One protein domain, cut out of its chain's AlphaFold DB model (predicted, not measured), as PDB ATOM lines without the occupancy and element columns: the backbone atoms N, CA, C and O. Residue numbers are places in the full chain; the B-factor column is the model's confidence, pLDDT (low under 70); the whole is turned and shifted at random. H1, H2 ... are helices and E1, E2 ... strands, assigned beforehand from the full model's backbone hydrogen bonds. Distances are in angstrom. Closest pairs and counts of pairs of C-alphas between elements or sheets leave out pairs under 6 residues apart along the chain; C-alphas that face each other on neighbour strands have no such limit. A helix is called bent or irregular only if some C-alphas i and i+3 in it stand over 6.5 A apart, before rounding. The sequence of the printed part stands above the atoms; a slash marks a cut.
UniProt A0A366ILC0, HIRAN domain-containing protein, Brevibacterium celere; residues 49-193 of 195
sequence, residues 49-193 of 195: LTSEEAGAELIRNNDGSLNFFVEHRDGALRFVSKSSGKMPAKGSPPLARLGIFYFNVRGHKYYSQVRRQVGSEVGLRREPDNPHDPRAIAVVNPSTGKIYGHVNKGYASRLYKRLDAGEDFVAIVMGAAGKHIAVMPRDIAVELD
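AT A GLANCE: This is residues 49 to 193 of the 195 residues of the protein "HIRAN domain-containing protein" of Brevibacterium celere (UniProt A0A366ILC0). A six-stranded antiparallel sheet curls like part of a barrel, with the helix H3 over one face and the short helix H4 beside E7. Next to it, at one end of the longest axis, a smaller part holds the two-stranded hairpin E1 and E2 with H1, and H2 lies between H1 and the large sheet. The printed part has 145 residues with four named helices and eight named strands, in the order H1 E1 E2 H2 E3 E4 E5 E6 H3 E7 E8 H4, a mixed class. The large sheet's order is E3 E8 E7 E4 E5 E6. The whole is compact, with a radius of gyration of the C-alphas of 15.1 A and spans of 44 by 32 by 25 A.

HOW THE PARTS SIT: The strongly twisted sheet begins at the edge strand E3, residues 101 to 104, whose antiparallel neighbour is E8, residues 180 to 185, with N 101 and O 183 2.8 A apart. E8 forms a hairpin with E7, residues 169 to 173, where N 172 and O 182 are 2.9 A apart. E4, residues 121 to 127, pairs in a staggered way: with E7 over 121 to 122, N 122 to O 171 being 2.8 A, and with E5, residues 136 to 140, over 123 to 127, N 125 to O 138 being 2.9 A. E6, residues 147 to 150, ends the meander E4 E5 E6, each strand the antiparallel neighbour of the one before; N 139 and O 149 are 2.8 A apart. H3, residues 153 to 164, is on one face at a height over the sheet of 7.3 A, making two layers, and runs across the strands at 87 degrees to E4 on the local plane; its closest C-alphas to E5 are Ala 156 and Ala 136, 6.1 A. H4, residues 186 to 191, stands up from the sheet over E7. H2, residues 93 to 97, only grazes the sheet and only just touches H1, residues 51 to 57, with 3 pairs of C-alphas within 8 A, the closest being Pro 94 and Gly 55, 5.5 A. E1, residues 68 to 73, and E2, residues 76 to 81, form a hairpin, N 71 to O 78 being 2.9 A; E2 and E8 are near each other. Every O i to N i+4 pair is within hydrogen-bond range in H1, H2 and H4, against 5 of 8 in H3.

IN THESE COORDINATES: H1 begins at C-alpha 51 (-8.114, 1.789, -40.775). E4 is 19.5 A long, E8 17.1 A, E2 15.8 A and E1 14.6 A. H3 is 16.1 A long and irregular, C-alphas 158 and 161 being 7.3 A apart. H4 ends at C-alpha 191 (-21.033, -17.681, -43.537).

THE WHOLE: The C-alphas farthest apart, of Asp 63 and Pro 131, are 45.5 A apart. The printed part has no cut. The links E2 to H2 and E3 to E4 are long. Mean pLDDT of the printed part is 95.2, and no printed residue is under 70.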
ATOM      1  N   LEU A  49      -5.103  -4.442 -37.741       95.75
ATOM      2  CA  LEU A  49      -5.331  -3.697 -38.971       95.75
ATOM      3  C   LEU A  49      -5.378  -2.200 -38.659       95.75
ATOM      4  O   LEU A  49      -6.093  -1.751 -37.754       95.75
ATOM      5  N   THR A  50      -4.668  -1.419 -39.458       94.19
ATOM      6  CA  THR A  50      -4.925   0.011 -39.611       94.19
ATOM      7  C   THR A  50      -6.311   0.234 -40.227       94.19
ATOM      8  O   THR A  50      -6.953  -0.679 -40.745       94.19
ATOM      9  N   SER A  51      -6.810   1.471 -40.174       90.94
ATOM     10  CA  SER A  51      -8.114   1.789 -40.775       90.94
ATOM     11  C   SER A  51      -8.135   1.590 -42.294       90.94
ATOM     12  O   SER A  51      -9.204   1.332 -42.841       90.94
ATOM     13  N   GLU A  52      -6.991   1.757 -42.955       93.69
ATOM     14  CA  GLU A  52      -6.846   1.579 -44.398       93.69
ATOM     15  C   GLU A  52      -6.828   0.093 -44.757       93.69
ATOM     16  O   GLU A  52      -7.685  -0.346 -45.521       93.69
ATOM     17  N   GLU A  53      -5.969  -0.698 -44.102       96.12
ATOM     18  CA  GLU A  53      -5.939  -2.160 -44.266       96.12
ATOM     19  C   GLU A  53      -7.314  -2.771 -43.963       96.12
ATOM     20  O   GLU A  53      -7.828  -3.567 -44.736       96.12
ATOM     21  N   ALA A  54      -7.989  -2.336 -42.892       96.00
ATOM     22  CA  ALA A  54      -9.340  -2.804 -42.594       96.00
ATOM     23  C   ALA A  54     -10.345  -2.470 -43.712       96.00
ATOM     24  O   ALA A  54     -11.279  -3.235 -43.934       96.00
ATOM     25  N   GLY A  55     -10.188  -1.329 -44.390       96.06
ATOM     26  CA  GLY A  55     -11.029  -0.933 -45.520       96.06
ATOM     27  C   GLY A  55     -10.806  -1.781 -46.768       96.06
ATOM     28  O   GLY A  55     -11.761  -1.997 -47.507       96.06
ATOM     29  N   ALA A  56      -9.583  -2.269 -46.968       96.31
ATOM     30  CA  ALA A  56      -9.221  -3.135 -48.083       96.31
ATOM     31  C   ALA A  56      -9.507  -4.620 -47.803       96.31
ATOM     32  O   ALA A  56      -9.850  -5.366 -48.713       96.31
ATOM     33  N   GLU A  57      -9.377  -5.057 -46.550       97.50
ATOM     34  CA  GLU A  57      -9.367  -6.481 -46.205       97.50
ATOM     35  C   GLU A  57     -10.689  -6.979 -45.606       97.50
ATOM     36  O   GLU A  57     -11.021  -8.153 -45.740       97.50
ATOM     37  N   LEU A  58     -11.486  -6.113 -44.969       97.44
ATOM     38  CA  LEU A  58     -12.762  -6.502 -44.348       97.44
ATOM     39  C   LEU A  58     -13.937  -6.192 -45.272       97.44
ATOM     40  O   LEU A  58     -14.779  -5.338 -44.982       97.44
ATOM     41  N   ILE A  59     -13.949  -6.887 -46.402       97.19
ATOM     42  CA  ILE A  59     -14.892  -6.694 -47.504       97.19
ATOM     43  C   ILE A  59     -15.489  -8.028 -47.961       97.19
ATOM     44  O   ILE A  59     -15.040  -9.100 -47.543       97.19
ATOM     45  N   ARG A  60     -16.492  -7.948 -48.840       97.00
ATOM     46  CA  ARG A  60     -16.860  -9.066 -49.714       97.00
ATOM     47  C   ARG A  60     -15.969  -9.046 -50.959       97.00
ATOM     48  O   ARG A  60     -15.701  -7.975 -51.501       97.00
ATOM     49  N   ASN A  61     -15.525 -10.217 -51.388       95.44
ATOM     50  CA  ASN A  61     -14.849 -10.449 -52.656       95.44
ATOM     51  C   ASN A  61     -15.840 -10.331 -53.825       95.44
ATOM     52  O   ASN A  61     -17.057 -10.270 -53.633       95.44
ATOM     53  N   ASN A  62     -15.321 -10.350 -55.053       95.06
ATOM     54  CA  ASN A  62     -16.141 -10.285 -56.269       95.06
ATOM     55  C   ASN A  62     -17.108 -11.472 -56.418       95.06
ATOM     56  O   ASN A  62     -18.134 -11.339 -57.078       95.06
ATOM     57  N   ASP A  63     -16.792 -12.615 -55.806       94.75
ATOM     58  CA  ASP A  63     -17.656 -13.803 -55.755       94.75
ATOM     59  C   ASP A  63     -18.740 -13.721 -54.662       94.75
ATOM     60  O   ASP A  63     -19.528 -14.647 -54.494       94.75
ATOM     61  N   GLY A  64     -18.787 -12.615 -53.912       94.50
ATOM     62  CA  GLY A  64     -19.707 -12.397 -52.803       94.50
ATOM     63  C   GLY A  64     -19.209 -12.912 -51.453       94.50
ATOM     64  O   GLY A  64     -19.787 -12.518 -50.444       94.50
ATOM     65  N   SER A  65     -18.137 -13.707 -51.388       95.81
ATOM     66  CA  SER A  65     -17.621 -14.274 -50.133       95.81
ATOM     67  C   SER A  65     -16.916 -13.239 -49.252       95.81
ATOM     68  O   SER A  65     -16.325 -12.279 -49.743       95.81
ATOM     69  N   LEU A  66     -16.926 -13.421 -47.934       97.94
ATOM     70  CA  LEU A  66     -16.176 -12.580 -47.000       97.94
ATOM     71  C   LEU A  66     -14.664 -12.840 -47.110       97.94
ATOM     72  O   LEU A  66     -14.198 -13.983 -47.043       97.94
ATOM     73  N   ASN A  67     -13.866 -11.769 -47.182       97.88
ATOM     74  CA  ASN A  67     -12.397 -11.842 -47.177       97.88
ATOM     75  C   ASN A  67     -11.783 -11.910 -45.757       97.88
ATOM     76  O   ASN A  67     -10.625 -11.581 -45.505       97.88
ATOM     77  N   PHE A  68     -12.576 -12.342 -44.786       98.25
ATOM     78  CA  PHE A  68     -12.172 -12.547 -43.401       98.25
ATOM     79  C   PHE A  68     -12.969 -13.714 -42.824       98.25
ATOM     80  O   PHE A  68     -13.950 -14.161 -43.413       98.25
ATOM     81  N   PHE A  69     -12.520 -14.230 -41.691       98.38
ATOM     82  CA  PHE A  69     -13.165 -15.324 -40.971       98.38
ATOM     83  C   PHE A  69     -13.184 -15.017 -39.475       98.38
ATOM     84  O   PHE A  69     -12.652 -13.991 -39.032       98.38
ATOM     85  N   VAL A  70     -13.818 -15.887 -38.692       98.19
ATOM     86  CA  VAL A  70     -13.747 -15.829 -37.234       98.19
ATOM     87  C   VAL A  70     -12.853 -16.948 -36.711       98.19
ATOM     88  O   VAL A  70     -12.972 -18.097 -37.113       98.19
ATOM     89  N   GLU A  71     -11.964 -16.607 -35.783       97.31
ATOM     90  CA  GLU A  71     -11.057 -17.554 -35.137       97.31
ATOM     91  C   GLU A  71     -11.088 -17.384 -33.614       97.31
ATOM     92  O   GLU A  71     -11.268 -16.275 -33.094       97.31
ATOM     93  N   HIS A  72     -10.855 -18.473 -32.882       96.62
ATOM     94  CA  HIS A  72     -10.604 -18.423 -31.447       96.62
ATOM     95  C   HIS A  72      -9.168 -17.954 -31.162       96.62
ATOM     96  O   HIS A  72      -8.205 -18.643 -31.480       96.62
ATOM     97  N   ARG A  73      -9.016 -16.803 -30.498       94.50
ATOM     98  CA  ARG A  73      -7.729 -16.268 -30.016       94.50
ATOM     99  C   ARG A  73      -7.870 -15.705 -28.607       94.50
ATOM    100  O   ARG A  73      -8.778 -14.914 -28.340       94.50
ATOM    101  N   ASP A  74      -6.958 -16.072 -27.708       91.62
ATOM    102  CA  ASP A  74      -6.927 -15.593 -26.315       91.62
ATOM    103  C   ASP A  74      -8.267 -15.819 -25.567       91.62
ATOM    104  O   ASP A  74      -8.749 -14.955 -24.828       91.62
ATOM    105  N   GLY A  75      -8.929 -16.958 -25.816       93.31
ATOM    106  CA  GLY A  75     -10.236 -17.292 -25.231       93.31
ATOM    107  C   GLY A  75     -11.400 -16.420 -25.721       93.31
ATOM    108  O   GLY A  75     -12.422 -16.327 -25.045       93.31
ATOM    109  N   ALA A  76     -11.244 -15.740 -26.858       96.25
ATOM    110  CA  ALA A  76     -12.247 -14.899 -27.500       96.25
ATOM    111  C   ALA A  76     -12.385 -15.262 -28.985       96.25
ATOM    112  O   ALA A  76     -11.419 -15.682 -29.609       96.25
ATOM    113  N   LEU A  77     -13.553 -15.018 -29.568       97.62
ATOM    114  CA  LEU A  77     -13.754 -15.014 -31.012       97.62
ATOM    115  C   LEU A  77     -13.303 -13.675 -31.599       97.62
ATOM    116  O   LEU A  77     -13.641 -12.592 -31.091       97.62
ATOM    117  N   ARG A  78     -12.530 -13.743 -32.679       97.38
ATOM    118  CA  ARG A  78     -11.948 -12.589 -33.362       97.38
ATOM    119  C   ARG A  78     -12.215 -12.666 -34.850       97.38
ATOM    120  O   ARG A  78     -11.995 -13.708 -35.444       97.38
ATOM    121  N   PHE A  79     -12.614 -11.541 -35.437       98.06
ATOM    122  CA  PHE A  79     -12.540 -11.368 -36.884       98.06
ATOM    123  C   PHE A  79     -11.070 -11.294 -37.296       98.06
ATOM    124  O   PHE A  79     -10.303 -10.541 -36.686       98.06
ATOM    125  N   VAL A  80     -10.695 -12.061 -38.308       98.00
ATOM    126  CA  VAL A  80      -9.324 -12.196 -38.798       98.00
ATOM    127  C   VAL A  80      -9.341 -12.060 -40.313       98.00
ATOM    128  O   VAL A  80     -10.072 -12.778 -40.991       98.00
ATOM    129  N   SER A  81      -8.545 -11.136 -40.842       97.69
ATOM    130  CA  SER A  81      -8.364 -11.000 -42.289       97.69
ATOM    131  C   SER A  81      -7.756 -12.269 -42.889       97.69
ATOM    132  O   SER A  81      -6.762 -12.777 -42.363       97.69
ATOM    133  N   LYS A  82      -8.300 -12.742 -44.019       97.38
ATOM    134  CA  LYS A  82      -7.695 -13.841 -44.793       97.38
ATOM    135  C   LYS A  82      -6.382 -13.414 -45.453       97.38
ATOM    136  O   LYS A  82      -5.514 -14.253 -45.662       97.38
ATOM    137  N   SER A  83      -6.230 -12.125 -45.763       95.69
ATOM    138  CA  SER A  83      -5.065 -11.597 -46.479       95.69
ATOM    139  C   SER A  83      -3.855 -11.388 -45.569       95.69
ATOM    140  O   SER A  83      -2.748 -11.761 -45.937       95.69
ATOM    141  N   SER A  84      -4.050 -10.805 -44.382       95.88
ATOM    142  CA  SER A  84      -2.939 -10.439 -43.487       95.88
ATOM    143  C   SER A  84      -2.884 -11.237 -42.184       95.88
ATOM    144  O   SER A  84      -1.899 -11.146 -41.455       95.88
ATOM    145  N   GLY A  85      -3.947 -11.965 -41.819       96.25
ATOM    146  CA  GLY A  85      -4.065 -12.607 -40.502       96.25
ATOM    147  C   GLY A  85      -4.244 -11.628 -39.328       96.25
ATOM    148  O   GLY A  85      -4.327 -12.055 -38.165       96.25
ATOM    149  N   LYS A  86      -4.320 -10.320 -39.609       96.62
ATOM    150  CA  LYS A  86      -4.516  -9.257 -38.619       96.62
ATOM    151  C   LYS A  86      -5.988  -9.105 -38.249       96.62
ATOM    152  O   LYS A  86      -6.896  -9.543 -38.958       96.62
ATOM    153  N   MET A  87      -6.230  -8.450 -37.116       96.31
ATOM    154  CA  MET A  87      -7.573  -8.237 -36.576       96.31
ATOM    155  C   MET A  87      -7.992  -6.765 -36.651       96.31
ATOM    156  O   MET A  87      -7.168  -5.882 -36.398       96.31
ATOM    157  N   PRO A  88      -9.275  -6.459 -36.893       95.25
ATOM    158  CA  PRO A  88      -9.777  -5.104 -36.745       95.25
ATOM    159  C   PRO A  88      -9.797  -4.650 -35.289       95.25
ATOM    160  O   PRO A  88     -10.085  -5.420 -34.367       95.25
ATOM    161  N   ALA A  89      -9.635  -3.344 -35.095       88.94
ATOM    162  CA  ALA A  89     -10.052  -2.701 -33.860       88.94
ATOM    163  C   ALA A  89     -11.572  -2.858 -33.633       88.94
ATOM    164  O   ALA A  89     -12.371  -3.033 -34.560       88.94
ATOM    165  N   LYS A  90     -11.995  -2.753 -32.370       84.56
ATOM    166  CA  LYS A  90     -13.422  -2.748 -32.017       84.56
ATOM    167  C   LYS A  90     -14.124  -1.577 -32.704       84.56
ATOM    168  O   LYS A  90     -13.592  -0.473 -32.730       84.56
ATOM    169  N   GLY A  91     -15.328  -1.812 -33.216       85.44
ATOM    170  CA  GLY A  91     -16.081  -0.798 -33.951       85.44
ATOM    171  C   GLY A  91     -15.473  -0.368 -35.286       85.44
ATOM    172  O   GLY A  91     -15.749   0.739 -35.739       85.44
ATOM    173  N   SER A  92     -14.662  -1.232 -35.905       92.44
ATOM    174  CA  SER A  92     -14.140  -1.048 -37.261       92.44
ATOM    175  C   SER A  92     -15.258  -0.648 -38.245       92.44
ATOM    176  O   SER A  92     -16.207  -1.420 -38.424       92.44
ATOM    177  N   PRO A  93     -15.186   0.541 -38.883       93.06
ATOM    178  CA  PRO A  93     -16.205   0.986 -39.832       93.06
ATOM    179  C   PRO A  93     -16.453   0.017 -41.002       93.06
ATOM    180  O   PRO A  93     -17.623  -0.167 -41.334       93.06
ATOM    181  N   PRO A  94     -15.430  -0.640 -41.592       96.50
ATOM    182  CA  PRO A  94     -15.617  -1.698 -42.589       96.50
ATOM    183  C   PRO A  94     -16.589  -2.810 -42.170       96.50
ATOM    184  O   PRO A  94     -17.543  -3.073 -42.896       96.50
ATOM    185  N   LEU A  95     -16.453  -3.365 -40.958       97.00
ATOM    186  CA  LEU A  95     -17.405  -4.361 -40.440       97.00
ATOM    187  C   LEU A  95     -18.829  -3.796 -40.394       97.00
ATOM    188  O   LEU A  95     -19.787  -4.439 -40.816       97.00
ATOM    189  N   ALA A  96     -18.970  -2.545 -39.958       94.75
ATOM    190  CA  ALA A  96     -20.272  -1.905 -39.868       94.75
ATOM    191  C   ALA A  96     -20.904  -1.589 -41.237       94.75
ATOM    192  O   ALA A  96     -22.118  -1.387 -41.287       94.75
ATOM    193  N   ARG A  97     -20.126  -1.522 -42.330       94.94
ATOM    194  CA  ARG A  97     -20.656  -1.426 -43.708       94.94
ATOM    195  C   ARG A  97     -21.259  -2.748 -44.172       94.94
ATOM    196  O   ARG A  97     -22.236  -2.728 -44.906       94.94
ATOM    197  N   LEU A  98     -20.737  -3.866 -43.671       96.25
ATOM    198  CA  LEU A  98     -21.303  -5.204 -43.859       96.25
ATOM    199  C   LEU A  98     -22.476  -5.482 -42.902       96.25
ATOM    200  O   LEU A  98     -23.002  -6.583 -42.868       96.25
ATOM    201  N   GLY A  99     -22.890  -4.508 -42.084       96.00
ATOM    202  CA  GLY A  99     -23.941  -4.705 -41.081       96.00
ATOM    203  C   GLY A  99     -23.481  -5.428 -39.812       96.00
ATOM    204  O   GLY A  99     -24.317  -5.736 -38.969       96.00
ATOM    205  N   ILE A 100     -22.175  -5.649 -39.637       97.62
ATOM    206  CA  ILE A 100     -21.594  -6.258 -38.438       97.62
ATOM    207  C   ILE A 100     -21.260  -5.160 -37.419       97.62
ATOM    208  O   ILE A 100     -20.365  -4.332 -37.610       97.62
ATOM    209  N   PHE A 101     -21.949  -5.170 -36.285       97.00
ATOM    210  CA  PHE A 101     -21.751  -4.233 -35.186       97.00
ATOM    211  C   PHE A 101     -21.001  -4.909 -34.038       97.00
ATOM    212  O   PHE A 101     -21.569  -5.695 -33.285       97.00
ATOM    213  N   TYR A 102     -19.718  -4.577 -33.881       95.88
ATOM    214  CA  TYR A 102     -18.809  -5.224 -32.928       95.88
ATOM    215  C   TYR A 102     -18.465  -4.311 -31.740       95.88
ATOM    216  O   TYR A 102     -17.777  -3.297 -31.913       95.88
ATOM    217  N   PHE A 103     -18.971  -4.624 -30.535       95.19
ATOM    218  CA  PHE A 103     -18.931  -3.688 -29.400       95.19
ATOM    219  C   PHE A 103     -19.083  -4.292 -28.000       95.19
ATOM    220  O   PHE A 103     -19.644  -5.365 -27.790       95.19
ATOM    221  N   ASN A 104     -18.610  -3.545 -26.995       94.94
ATOM    222  CA  ASN A 104     -18.821  -3.901 -25.593       94.94
ATOM    223  C   ASN A 104     -20.249  -3.547 -25.142       94.94
ATOM    224  O   ASN A 104     -20.678  -2.398 -25.297       94.94
ATOM    225  N   VAL A 105     -20.927  -4.494 -24.499       95.19
ATOM    226  CA  VAL A 105     -22.227  -4.299 -23.850       95.19
ATOM    227  C   VAL A 105     -22.095  -3.282 -22.715       95.19
ATOM    228  O   VAL A 105     -21.174  -3.337 -21.895       95.19
ATOM    229  N   ARG A 106     -23.011  -2.313 -22.676       95.44
ATOM    230  CA  ARG A 106     -23.041  -1.223 -21.692       95.44
ATOM    231  C   ARG A 106     -23.984  -1.546 -20.541       95.44
ATOM    232  O   ARG A 106     -24.872  -2.377 -20.663       95.44
ATOM    233  N   GLY A 107     -23.763  -0.909 -19.393       92.94
ATOM    234  CA  GLY A 107     -24.622  -1.081 -18.216       92.94
ATOM    235  C   GLY A 107     -24.572  -2.467 -17.562       92.94
ATOM    236  O   GLY A 107     -25.264  -2.676 -16.576       92.94
ATOM    237  N   HIS A 108     -23.723  -3.391 -18.030       89.81
ATOM    238  CA  HIS A 108     -23.676  -4.772 -17.528       89.81
ATOM    239  C   HIS A 108     -23.415  -4.882 -16.013       89.81
ATOM    240  O   HIS A 108     -23.698  -5.908 -15.409       89.81
ATOM    241  N   LYS A 109     -22.830  -3.851 -15.386       90.31
ATOM    242  CA  LYS A 109     -22.547  -3.809 -13.941       90.31
ATOM    243  C   LYS A 109     -23.806  -3.674 -13.074       90.31
ATOM    244  O   LYS A 109     -23.733  -3.944 -11.885       90.31
ATOM    245  N   TYR A 110     -24.927  -3.253 -13.661       91.06
ATOM    246  CA  TYR A 110     -26.207  -3.072 -12.968       91.06
ATOM    247  C   TYR A 110     -27.094  -4.328 -13.003       91.06
ATOM    248  O   TYR A 110     -28.167  -4.334 -12.410       91.06
ATOM    249  N   TYR A 111     -26.653  -5.388 -13.687       88.00
ATOM    250  CA  TYR A 111     -27.394  -6.640 -13.860       88.00
ATOM    251  C   TYR A 111     -26.652  -7.820 -13.231       88.00
ATOM    252  O   TYR A 111     -25.500  -7.688 -12.802       88.00
ATOM    253  N   SER A 112     -27.298  -8.991 -13.169       76.81
ATOM    254  CA  SER A 112     -26.656 -10.186 -12.615       76.81
ATOM    255  C   SER A 112     -25.375 -10.515 -13.388       76.81
ATOM    256  O   SER A 112     -25.345 -10.528 -14.620       76.81
ATOM    257  N   GLN A 113     -24.290 -10.778 -12.658       72.75
ATOM    258  CA  GLN A 113     -22.956 -10.977 -13.234       72.75
ATOM    259  C   GLN A 113     -22.758 -12.385 -13.822       72.75
ATOM    260  O   GLN A 113     -21.646 -12.909 -13.819       72.75
ATOM    261  N   VAL A 114     -23.817 -13.017 -14.338       77.38
ATOM    262  CA  VAL A 114     -23.689 -14.325 -14.988       77.38
ATOM    263  C   VAL A 114     -22.873 -14.143 -16.264       77.38
ATOM    264  O   VAL A 114     -23.324 -13.518 -17.230       77.38
ATOM    265  N   ARG A 115     -21.644 -14.666 -16.251       82.06
ATOM    266  CA  ARG A 115     -20.738 -14.629 -17.400       82.06
ATOM    267  C   ARG A 115     -21.368 -15.402 -18.552       82.06
ATOM    268  O   ARG A 115     -21.805 -16.536 -18.380       82.06
ATOM    269  N   ARG A 116     -21.408 -14.777 -19.727       90.00
ATOM    270  CA  ARG A 116     -21.845 -15.435 -20.960       90.00
ATOM    271  C   ARG A 116     -20.683 -16.182 -21.595       90.00
ATOM    272  O   ARG A 116     -19.548 -15.699 -21.556       90.00
ATOM    273  N   GLN A 117     -20.982 -17.361 -22.123       93.75
ATOM    274  CA  GLN A 117     -20.008 -18.210 -22.792       93.75
ATOM    275  C   GLN A 117     -19.632 -17.582 -24.136       93.75
ATOM    276  O   GLN A 117     -20.475 -17.019 -24.825       93.75
ATOM    277  N   VAL A 118     -18.357 -17.641 -24.506       97.25
ATOM    278  CA  VAL A 118     -17.929 -17.202 -25.840       97.25
ATOM    279  C   VAL A 118     -18.536 -18.129 -26.890       97.25
ATOM    280  O   VAL A 118     -18.600 -19.334 -26.673       97.25
ATOM    281  N   GLY A 119     -19.023 -17.556 -27.988       97.50
ATOM    282  CA  GLY A 119     -19.767 -18.253 -29.035       97.50
ATOM    283  C   GLY A 119     -21.258 -18.418 -28.746       97.50
ATOM    284  O   GLY A 119     -22.012 -18.683 -29.670       97.50
ATOM    285  N   SER A 120     -21.730 -18.205 -27.510       96.19
ATOM    286  CA  SER A 120     -23.168 -18.304 -27.235       96.19
ATOM    287  C   SER A 120     -23.936 -17.119 -27.820       96.19
ATOM    288  O   SER A 120     -23.479 -15.972 -27.714       96.19
ATOM    289  N   GLU A 121     -25.137 -17.386 -28.321       96.69
ATOM    290  CA  GLU A 121     -26.092 -16.363 -28.733       96.69
ATOM    291  C   GLU A 121     -26.711 -15.637 -27.522       96.69
ATOM    292  O   GLU A 121     -26.964 -16.210 -26.455       96.69
ATOM    293  N   VAL A 122     -26.958 -14.340 -27.689       96.69
ATOM    294  CA  VAL A 122     -27.748 -13.503 -26.785       96.69
ATOM    295  C   VAL A 122     -28.909 -12.879 -27.554       96.69
ATOM    296  O   VAL A 122     -28.811 -12.625 -28.747       96.69
ATOM    297  N   GLY A 123     -30.013 -12.601 -26.868       96.75
ATOM    298  CA  GLY A 123     -31.156 -11.931 -27.475       96.75
ATOM    299  C   GLY A 123     -30.978 -10.414 -27.523       96.75
ATOM    300  O   GLY A 123     -30.293  -9.820 -26.682       96.75
ATOM    301  N   LEU A 124     -31.664  -9.779 -28.470       97.94
ATOM    302  CA  LEU A 124     -31.848  -8.331 -28.536       97.94
ATOM    303  C   LEU A 124     -33.324  -8.013 -28.311       97.94
ATOM    304  O   LEU A 124     -34.191  -8.607 -28.944       97.94
ATOM    305  N   ARG A 125     -33.620  -7.073 -27.412       97.69
ATOM    306  CA  ARG A 125     -34.989  -6.629 -27.136       97.69
ATOM    307  C   ARG A 125     -35.091  -5.118 -27.249       97.69
ATOM    308  O   ARG A 125     -34.338  -4.396 -26.600       97.69
ATOM    309  N   ARG A 126     -36.029  -4.645 -28.065       98.00
ATOM    310  CA  ARG A 126     -36.351  -3.221 -28.192       98.00
ATOM    311  C   ARG A 126     -37.044  -2.704 -26.934       98.00
ATOM    312  O   ARG A 126     -37.855  -3.408 -26.341       98.00
ATOM    313  N   GLU A 127     -36.715  -1.473 -26.554       97.81
ATOM    314  CA  GLU A 127     -37.341  -0.756 -25.438       97.81
ATOM    315  C   GLU A 127     -37.792   0.644 -25.908       97.81
ATOM    316  O   GLU A 127     -37.136   1.639 -25.596       97.81
ATOM    317  N   PRO A 128     -38.864   0.745 -26.721       97.62
ATOM    318  CA  PRO A 128     -39.329   2.025 -27.267       97.62
ATOM    319  C   PRO A 128     -39.791   3.009 -26.184       97.62
ATOM    320  O   PRO A 128     -39.595   4.212 -26.337       97.62
ATOM    321  N   ASP A 129     -40.310   2.494 -25.069       97.62
ATOM    322  CA  ASP A 129     -40.792   3.283 -23.931       97.62
ATOM    323  C   ASP A 129     -39.702   3.550 -22.876       97.62
ATOM    324  O   ASP A 129     -39.994   3.965 -21.755       97.62
ATOM    325  N   ASN A 130     -38.426   3.284 -23.193       96.75
ATOM    326  CA  ASN A 130     -37.330   3.545 -22.265       96.75
ATOM    327  C   ASN A 130     -37.231   5.062 -21.987       96.75
ATOM    328  O   ASN A 130     -37.022   5.840 -22.924       96.75
ATOM    329  N   PRO A 131     -37.307   5.505 -20.714       96.00
ATOM    330  CA  PRO A 131     -37.404   6.926 -20.364       96.00
ATOM    331  C   PRO A 131     -36.136   7.729 -20.688       96.00
ATOM    332  O   PRO A 131     -36.161   8.958 -20.676       96.00
ATOM    333  N   HIS A 132     -35.014   7.057 -20.957       95.06
ATOM    334  CA  HIS A 132     -33.737   7.698 -21.263       95.06
ATOM    335  C   HIS A 132     -33.426   7.734 -22.763       95.06
ATOM    336  O   HIS A 132     -32.743   8.653 -23.226       95.06
ATOM    337  N   ASP A 133     -33.863   6.724 -23.519       97.06
ATOM    338  CA  ASP A 133     -33.607   6.622 -24.956       97.06
ATOM    339  C   ASP A 133     -34.638   5.709 -25.650       97.06
ATOM    340  O   ASP A 133     -34.525   4.491 -25.530       97.06
ATOM    341  N   PRO A 134     -35.577   6.231 -26.463       97.31
ATOM    342  CA  PRO A 134     -36.568   5.403 -27.171       97.31
ATOM    343  C   PRO A 134     -35.948   4.465 -28.228       97.31
ATOM    344  O   PRO A 134     -36.591   3.562 -28.776       97.31
ATOM    345  N   ARG A 135     -34.662   4.651 -28.547       98.38
ATOM    346  CA  ARG A 135     -33.900   3.764 -29.436       98.38
ATOM    347  C   ARG A 135     -33.200   2.644 -28.668       98.38
ATOM    348  O   ARG A 135     -32.465   1.879 -29.285       98.38
ATOM    349  N   ALA A 136     -33.397   2.542 -27.353       98.31
ATOM    350  CA  ALA A 136     -32.728   1.563 -26.510       98.31
ATOM    351  C   ALA A 136     -32.975   0.119 -26.978       98.31
ATOM    352  O   ALA A 136     -34.067  -0.268 -27.412       98.31
ATOM    353  N   ILE A 137     -31.910  -0.677 -26.898       98.62
ATOM    354  CA  ILE A 137     -31.926  -2.110 -27.180       98.62
ATOM    355  C   ILE A 137     -31.234  -2.799 -26.008       98.62
ATOM    356  O   ILE A 137     -30.028  -2.618 -25.785       98.62
ATOM    357  N   ALA A 138     -32.001  -3.583 -25.262       97.81
ATOM    358  CA  ALA A 138     -31.489  -4.447 -24.219       97.81
ATOM    359  C   ALA A 138     -30.850  -5.694 -24.841       97.81
ATOM    360  O   ALA A 138     -31.383  -6.298 -25.771       97.81
ATOM    361  N   VAL A 139     -29.708  -6.095 -24.292       97.06
ATOM    362  CA  VAL A 139     -29.102  -7.405 -24.528       97.06
ATOM    363  C   VAL A 139     -29.644  -8.334 -23.452       97.06
ATOM    364  O   VAL A 139     -29.463  -8.074 -22.258       97.06
ATOM    365  N   VAL A 140     -30.317  -9.404 -23.859       96.00
ATOM    366  CA  VAL A 140     -31.043 -10.305 -22.960       96.00
ATOM    367  C   VAL A 140     -30.542 -11.737 -23.084       96.00
ATOM    368  O   VAL A 140     -29.987 -12.150 -24.096       96.00
ATOM    369  N   ASN A 141     -30.741 -12.530 -22.038       93.44
ATOM    370  CA  ASN A 141     -30.648 -13.974 -22.176       93.44
ATOM    371  C   ASN A 141     -31.859 -14.478 -22.990       93.44
ATOM    372  O   ASN A 141     -32.983 -14.158 -22.601       93.44
ATOM    373  N   PRO A 142     -31.655 -15.259 -24.065       92.69
ATOM    374  CA  PRO A 142     -32.741 -15.644 -24.967       92.69
ATOM    375  C   PRO A 142     -33.785 -16.533 -24.279       92.69
ATOM    376  O   PRO A 142     -34.975 -16.342 -24.485       92.69
ATOM    377  N   SER A 143     -33.369 -17.437 -23.386       92.06
ATOM    378  CA  SER A 143     -34.279 -18.376 -22.711       92.06
ATOM    379  C   SER A 143     -35.081 -17.754 -21.561       92.06
ATOM    380  O   SER A 143     -36.195 -18.175 -21.284       92.06
ATOM    381  N   THR A 144     -34.508 -16.786 -20.843       92.62
ATOM    382  CA  THR A 144     -35.101 -16.226 -19.608       92.62
ATOM    383  C   THR A 144     -35.590 -14.789 -19.758       92.62
ATOM    384  O   THR A 144     -36.209 -14.260 -18.839       92.62
ATOM    385  N   GLY A 145     -35.236 -14.101 -20.846       93.69
ATOM    386  CA  GLY A 145     -35.543 -12.684 -21.057       93.69
ATOM    387  C   GLY A 145     -34.848 -11.716 -20.088       93.69
ATOM    388  O   GLY A 145     -35.110 -10.508 -20.138       93.69
ATOM    389  N   LYS A 146     -33.965 -12.208 -19.203       93.56
ATOM    390  CA  LYS A 146     -33.236 -11.381 -18.231       93.56
ATOM    391  C   LYS A 146     -32.233 -10.474 -18.936       93.56
ATOM    392  O   LYS A 146     -31.415 -10.949 -19.726       93.56
ATOM    393  N   ILE A 147     -32.268  -9.185 -18.598       94.94
ATOM    394  CA  ILE A 147     -31.345  -8.182 -19.136       94.94
ATOM    395  C   ILE A 147     -29.940  -8.437 -18.592       94.94
ATOM    396  O   ILE A 147     -29.734  -8.671 -17.403       94.94
ATOM    397  N   TYR A 148     -28.979  -8.404 -19.503       91.12
ATOM    398  CA  TYR A 148     -27.549  -8.524 -19.252       91.12
ATOM    399  C   TYR A 148     -26.824  -7.178 -19.435       91.12
ATOM    400  O   TYR A 148     -25.746  -6.951 -18.887       91.12
ATOM    401  N   GLY A 149     -27.423  -6.264 -20.190       95.88
ATOM    402  CA  GLY A 149     -26.945  -4.911 -20.415       95.88
ATOM    403  C   GLY A 149     -27.613  -4.331 -21.651       95.88
ATOM    404  O   GLY A 149     -28.675  -4.791 -22.053       95.88
ATOM    405  N   HIS A 150     -26.980  -3.342 -22.270       97.38
ATOM    406  CA  HIS A 150     -27.538  -2.631 -23.415       97.38
ATOM    407  C   HIS A 150     -26.532  -2.472 -24.546       97.38
ATOM    408  O   HIS A 150     -25.314  -2.388 -24.332       97.38
ATOM    409  N   VAL A 151     -27.067  -2.364 -25.756       97.44
ATOM    410  CA  VAL A 151     -26.338  -1.860 -26.919       97.44
ATOM    411  C   VAL A 151     -25.929  -0.408 -26.649       97.44
ATOM    412  O   VAL A 151     -26.652   0.345 -25.998       97.44
ATOM    413  N   ASN A 152     -24.740   0.009 -27.096       94.88
ATOM    414  CA  ASN A 152     -24.348   1.412 -26.931       94.88
ATOM    415  C   ASN A 152     -25.260   2.335 -27.775       94.88
ATOM    416  O   ASN A 152     -25.803   1.928 -28.800       94.88
ATOM    417  N   LYS A 153     -25.383   3.609 -27.390       95.00
ATOM    418  CA  LYS A 153     -26.279   4.563 -28.069       95.00
ATOM    419  C   LYS A 153     -25.991   4.726 -29.570       95.00
ATOM    420  O   LYS A 153     -26.911   4.851 -30.372       95.00
ATOM    421  N   GLY A 154     -24.711   4.693 -29.953       93.94
ATOM    422  CA  GLY A 154     -24.281   4.850 -31.346       93.94
ATOM    423  C   GLY A 154     -24.637   3.671 -32.258       93.94
ATOM    424  O   GLY A 154     -24.911   3.885 -33.433       93.94
ATOM    425  N   TYR A 155     -24.654   2.437 -31.749       95.62
ATOM    426  CA  TYR A 155     -25.134   1.280 -32.513       95.62
ATOM    427  C   TYR A 155     -26.640   1.114 -32.389       95.62
ATOM    428  O   TYR A 155     -27.282   0.755 -33.370       95.62
ATOM    429  N   ALA A 156     -27.222   1.466 -31.242       97.44
ATOM    430  CA  ALA A 156     -28.665   1.477 -31.063       97.44
ATOM    431  C   ALA A 156     -29.353   2.374 -32.102       97.44
ATOM    432  O   ALA A 156     -30.300   1.941 -32.751       97.44
ATOM    433  N   SER A 157     -28.805   3.565 -32.379       96.56
ATOM    434  CA  SER A 157     -29.323   4.464 -33.422       96.56
ATOM    435  C   SER A 157     -29.264   3.892 -34.845       96.56
ATOM    436  O   SER A 157     -30.024   4.340 -35.701       96.56
ATOM    437  N   ARG A 158     -28.393   2.910 -35.097       95.31
ATOM    438  CA  ARG A 158     -28.234   2.240 -36.398       95.31
ATOM    439  C   ARG A 158     -29.048   0.950 -36.504       95.31
ATOM    440  O   ARG A 158     -29.375   0.541 -37.611       95.31
ATOM    441  N   LEU A 159     -29.354   0.321 -35.370       96.94
ATOM    442  CA  LEU A 159     -30.035  -0.971 -35.295       96.94
ATOM    443  C   LEU A 159     -31.544  -0.852 -35.076       96.94
ATOM    444  O   LEU A 159     -32.277  -1.677 -35.603       96.94
ATOM    445  N   TYR A 160     -32.027   0.150 -34.332       97.88
ATOM    446  CA  TYR A 160     -33.409   0.136 -33.832       97.88
ATOM    447  C   TYR A 160     -34.464   0.007 -34.938       97.88
ATOM    448  O   TYR A 160     -35.291  -0.890 -34.861       97.88
ATOM    449  N   LYS A 161     -34.380   0.812 -36.009       97.62
ATOM    450  CA  LYS A 161     -35.326   0.734 -37.137       97.62
ATOM    451  C   LYS A 161     -35.269  -0.604 -37.864       97.62
ATOM    452  O   LYS A 161     -36.285  -1.056 -38.362       97.62
ATOM    453  N   ARG A 162     -34.079  -1.200 -37.946       96.94
ATOM    454  CA  ARG A 162     -33.838  -2.472 -38.636       96.94
ATOM    455  C   ARG A 162     -34.462  -3.627 -37.855       96.94
ATOM    456  O   ARG A 162     -35.157  -4.454 -38.427       96.94
ATOM    457  N   LEU A 163     -34.299  -3.610 -36.530       97.00
ATOM    458  CA  LEU A 163     -34.988  -4.539 -35.631       97.00
ATOM    459  C   LEU A 163     -36.507  -4.332 -35.650       97.00
ATOM    460  O   LEU A 163     -37.244  -5.305 -35.730       97.00
ATOM    461  N   ASP A 164     -36.974  -3.080 -35.623       97.62
ATOM    462  CA  ASP A 164     -38.406  -2.754 -35.693       97.62
ATOM    463  C   ASP A 164     -39.016  -3.181 -37.049       97.62
ATOM    464  O   ASP A 164     -40.196  -3.514 -37.116       97.62
ATOM    465  N   ALA A 165     -38.213  -3.221 -38.119       97.19
ATOM    466  CA  ALA A 165     -38.597  -3.730 -39.437       97.19
ATOM    467  C   ALA A 165     -38.547  -5.267 -39.557       97.19
ATOM    468  O   ALA A 165     -38.893  -5.801 -40.608       97.19
ATOM    469  N   GLY A 166     -38.122  -5.979 -38.508       96.44
ATOM    470  CA  GLY A 166     -38.042  -7.440 -38.500       96.44
ATOM    471  C   GLY A 166     -36.832  -8.016 -39.236       96.44
ATOM    472  O   GLY A 166     -36.863  -9.183 -39.618       96.44
ATOM    473  N   GLU A 167     -35.769  -7.233 -39.451       97.00
ATOM    474  CA  GLU A 167     -34.527  -7.781 -40.003       97.00
ATOM    475  C   GLU A 167     -33.934  -8.857 -39.073       97.00
ATOM    476  O   GLU A 167     -33.830  -8.655 -37.859       97.00
ATOM    477  N   ASP A 168     -33.515  -9.988 -39.650       96.88
ATOM    478  CA  ASP A 168     -33.000 -11.141 -38.905       96.88
ATOM    479  C   ASP A 168     -31.534 -10.938 -38.502       96.88
ATOM    480  O   ASP A 168     -30.591 -11.186 -39.261       96.88
ATOM    481  N   PHE A 169     -31.360 -10.443 -37.280       98.00
ATOM    482  CA  PHE A 169     -30.067 -10.269 -36.637       98.00
ATOM    483  C   PHE A 169     -29.818 -11.340 -35.586       98.00
ATOM    484  O   PHE A 169     -30.668 -11.606 -34.739       98.00
ATOM    485  N   VAL A 170     -28.578 -11.817 -35.538       97.94
ATOM    486  CA  VAL A 170     -28.050 -12.589 -34.412       97.94
ATOM    487  C   VAL A 170     -27.047 -11.764 -33.623       97.94
ATOM    488  O   VAL A 170     -26.351 -10.900 -34.168       97.94
ATOM    489  N   ALA A 171     -26.958 -12.029 -32.322       98.12
ATOM    490  CA  ALA A 171     -25.980 -11.405 -31.447       98.12
ATOM    491  C   ALA A 171     -25.141 -12.476 -30.747       98.12
ATOM    492  O   ALA A 171     -25.645 -13.232 -29.924       98.12
ATOM    493  N   ILE A 172     -23.843 -12.518 -31.047       98.25
ATOM    494  CA  ILE A 172     -22.925 -13.554 -30.564       98.25
ATOM    495  C   ILE A 172     -21.948 -12.969 -29.555       98.25
ATOM    496  O   ILE A 172     -21.416 -11.870 -29.735       98.25
ATOM    497  N   VAL A 173     -21.686 -13.705 -28.476       97.56
ATOM    498  CA  VAL A 173     -20.686 -13.337 -27.471       97.56
ATOM    499  C   VAL A 173     -19.290 -13.632 -27.997       97.56
ATOM    500  O   VAL A 173     -18.872 -14.775 -28.120       97.56
ATOM    501  N   MET A 174     -18.525 -12.579 -28.251       97.44
ATOM    502  CA  MET A 174     -17.208 -12.673 -28.873       97.44
ATOM    503  C   MET A 174     -16.065 -12.645 -27.859       97.44
ATOM    504  O   MET A 174     -15.023 -13.242 -28.073       97.44
ATOM    505  N   GLY A 175     -16.193 -11.902 -26.760       95.19
ATOM    506  CA  GLY A 175     -15.070 -11.687 -25.836       95.19
ATOM    507  C   GLY A 175     -15.072 -12.631 -24.646       95.19
ATOM    508  O   GLY A 175     -16.114 -12.812 -24.027       95.19
ATOM    509  N   ALA A 176     -13.883 -13.082 -24.234       91.81
ATOM    510  CA  ALA A 176     -13.662 -13.944 -23.069       91.81
ATOM    511  C   ALA A 176     -14.452 -13.516 -21.818       91.81
ATOM    512  O   ALA A 176     -15.052 -14.344 -21.140       91.81
ATOM    513  N   ALA A 177     -14.504 -12.216 -21.517       90.69
ATOM    514  CA  ALA A 177     -15.218 -11.682 -20.354       90.69
ATOM    515  C   ALA A 177     -16.761 -11.717 -20.469       90.69
ATOM    516  O   ALA A 177     -17.446 -11.218 -19.578       90.69
ATOM    517  N   GLY A 178     -17.316 -12.217 -21.576       90.69
ATOM    518  CA  GLY A 178     -18.754 -12.270 -21.859       90.69
ATOM    519  C   GLY A 178     -19.391 -10.924 -22.221       90.69
ATOM    520  O   GLY A 178     -20.588 -10.869 -22.457       90.69
ATOM    521  N   LYS A 179     -18.603  -9.838 -22.250       91.50
ATOM    522  CA  LYS A 179     -19.061  -8.435 -22.376       91.50
ATOM    523  C   LYS A 179     -18.914  -7.842 -23.765       91.50
ATOM    524  O   LYS A 179     -19.289  -6.695 -23.978       91.50
ATOM    525  N   HIS A 180     -18.313  -8.578 -24.682       94.31
ATOM    526  CA  HIS A 180     -18.053  -8.124 -26.038       94.31
ATOM    527  C   HIS A 180     -18.898  -8.971 -26.967       94.31
ATOM    528  O   HIS A 180     -18.763 -10.191 -26.919       94.31
ATOM    529  N   ILE A 181     -19.749  -8.338 -27.767       96.69
ATOM    530  CA  ILE A 181     -20.642  -9.034 -28.687       96.69
ATOM    531  C   ILE A 181     -20.465  -8.510 -30.108       96.69
ATOM    532  O   ILE A 181     -19.991  -7.386 -30.310       96.69
ATOM    533  N   ALA A 182     -20.850  -9.328 -31.079       98.06
ATOM    534  CA  ALA A 182     -21.071  -8.907 -32.450       98.06
ATOM    535  C   ALA A 182     -22.547  -9.120 -32.787       98.06
ATOM    536  O   ALA A 182     -23.068 -10.209 -32.572       98.06
ATOM    537  N   VAL A 183     -23.203  -8.073 -33.280       98.31
ATOM    538  CA  VAL A 183     -24.557  -8.141 -33.839       98.31
ATOM    539  C   VAL A 183     -24.430  -8.108 -35.353       98.31
ATOM    540  O   VAL A 183     -23.804  -7.184 -35.869       98.31
ATOM    541  N   MET A 184     -24.979  -9.089 -36.060       98.38
ATOM    542  CA  MET A 184     -24.868  -9.181 -37.518       98.38
ATOM    543  C   MET A 184     -26.094  -9.857 -38.141       98.38
ATOM    544  O   MET A 184     -26.783 -10.595 -37.434       98.38
ATOM    545  N   PRO A 185     -26.381  -9.601 -39.428       98.12
ATOM    546  CA  PRO A 185     -27.348 -10.378 -40.195       98.12
ATOM    547  C   PRO A 185     -27.089 -11.889 -40.088       98.12
ATOM    548  O   PRO A 185     -25.929 -12.313 -40.029       98.12
ATOM    549  N   ARG A 186     -28.152 -12.701 -40.040       98.06
ATOM    550  CA  ARG A 186     -28.025 -14.159 -39.873       98.06
ATOM    551  C   ARG A 186     -27.235 -14.828 -40.999       98.06
ATOM    552  O   ARG A 186     -26.439 -15.715 -40.714       98.06
ATOM    553  N   ASP A 187     -27.408 -14.396 -42.243       97.75
ATOM    554  CA  ASP A 187     -26.666 -14.908 -43.405       97.75
ATOM    555  C   ASP A 187     -25.145 -14.744 -43.238       97.75
ATOM    556  O   ASP A 187     -24.386 -15.678 -43.486       97.75
ATOM    557  N   ILE A 188     -24.704 -13.595 -42.721       98.06
ATOM    558  CA  ILE A 188     -23.297 -13.345 -42.393       98.06
ATOM    559  C   ILE A 188     -22.823 -14.244 -41.249       98.06
ATOM    560  O   ILE A 188     -21.686 -14.708 -41.269       98.06
ATOM    561  N   ALA A 189     -23.660 -14.490 -40.242       98.25
ATOM    562  CA  ALA A 189     -23.284 -15.365 -39.137       98.25
ATOM    563  C   ALA A 189     -23.128 -16.829 -39.571       98.25
ATOM    564  O   ALA A 189     -22.199 -17.481 -39.104       98.25
ATOM    565  N   VAL A 190     -23.985 -17.313 -40.478       98.25
ATOM    566  CA  VAL A 190     -23.853 -18.645 -41.094       98.25
ATOM    567  C   VAL A 190     -22.561 -18.728 -41.905       98.25
ATOM    568  O   VAL A 190     -21.795 -19.666 -41.737       98.25
ATOM    569  N   GLU A 191     -22.268 -17.723 -42.737       98.12
ATOM    570  CA  GLU A 191     -21.033 -17.681 -43.537       98.12
ATOM    571  C   GLU A 191     -19.753 -17.649 -42.676       98.12
ATOM    572  O   GLU A 191     -18.689 -18.082 -43.113       98.12
ATOM    573  N   LEU A 192     -19.846 -17.126 -41.450       98.12
ATOM    574  CA  LEU A 192     -18.753 -17.082 -40.476       98.12
ATOM    575  C   LEU A 192     -18.735 -18.279 -39.510       98.12
ATOM    576  O   LEU A 192     -17.977 -18.234 -38.537       98.12
ATOM    577  N   ASP A 193     -19.558 -19.302 -39.752       97.50
ATOM    578  CA  ASP A 193     -19.685 -20.512 -38.931       97.50
ATOM    579  C   ASP A 193     -20.006 -20.216 -37.449       97.50
ATOM    580  O   ASP A 193     -19.446 -20.815 -36.526       97.50
TER     581      ASP A 193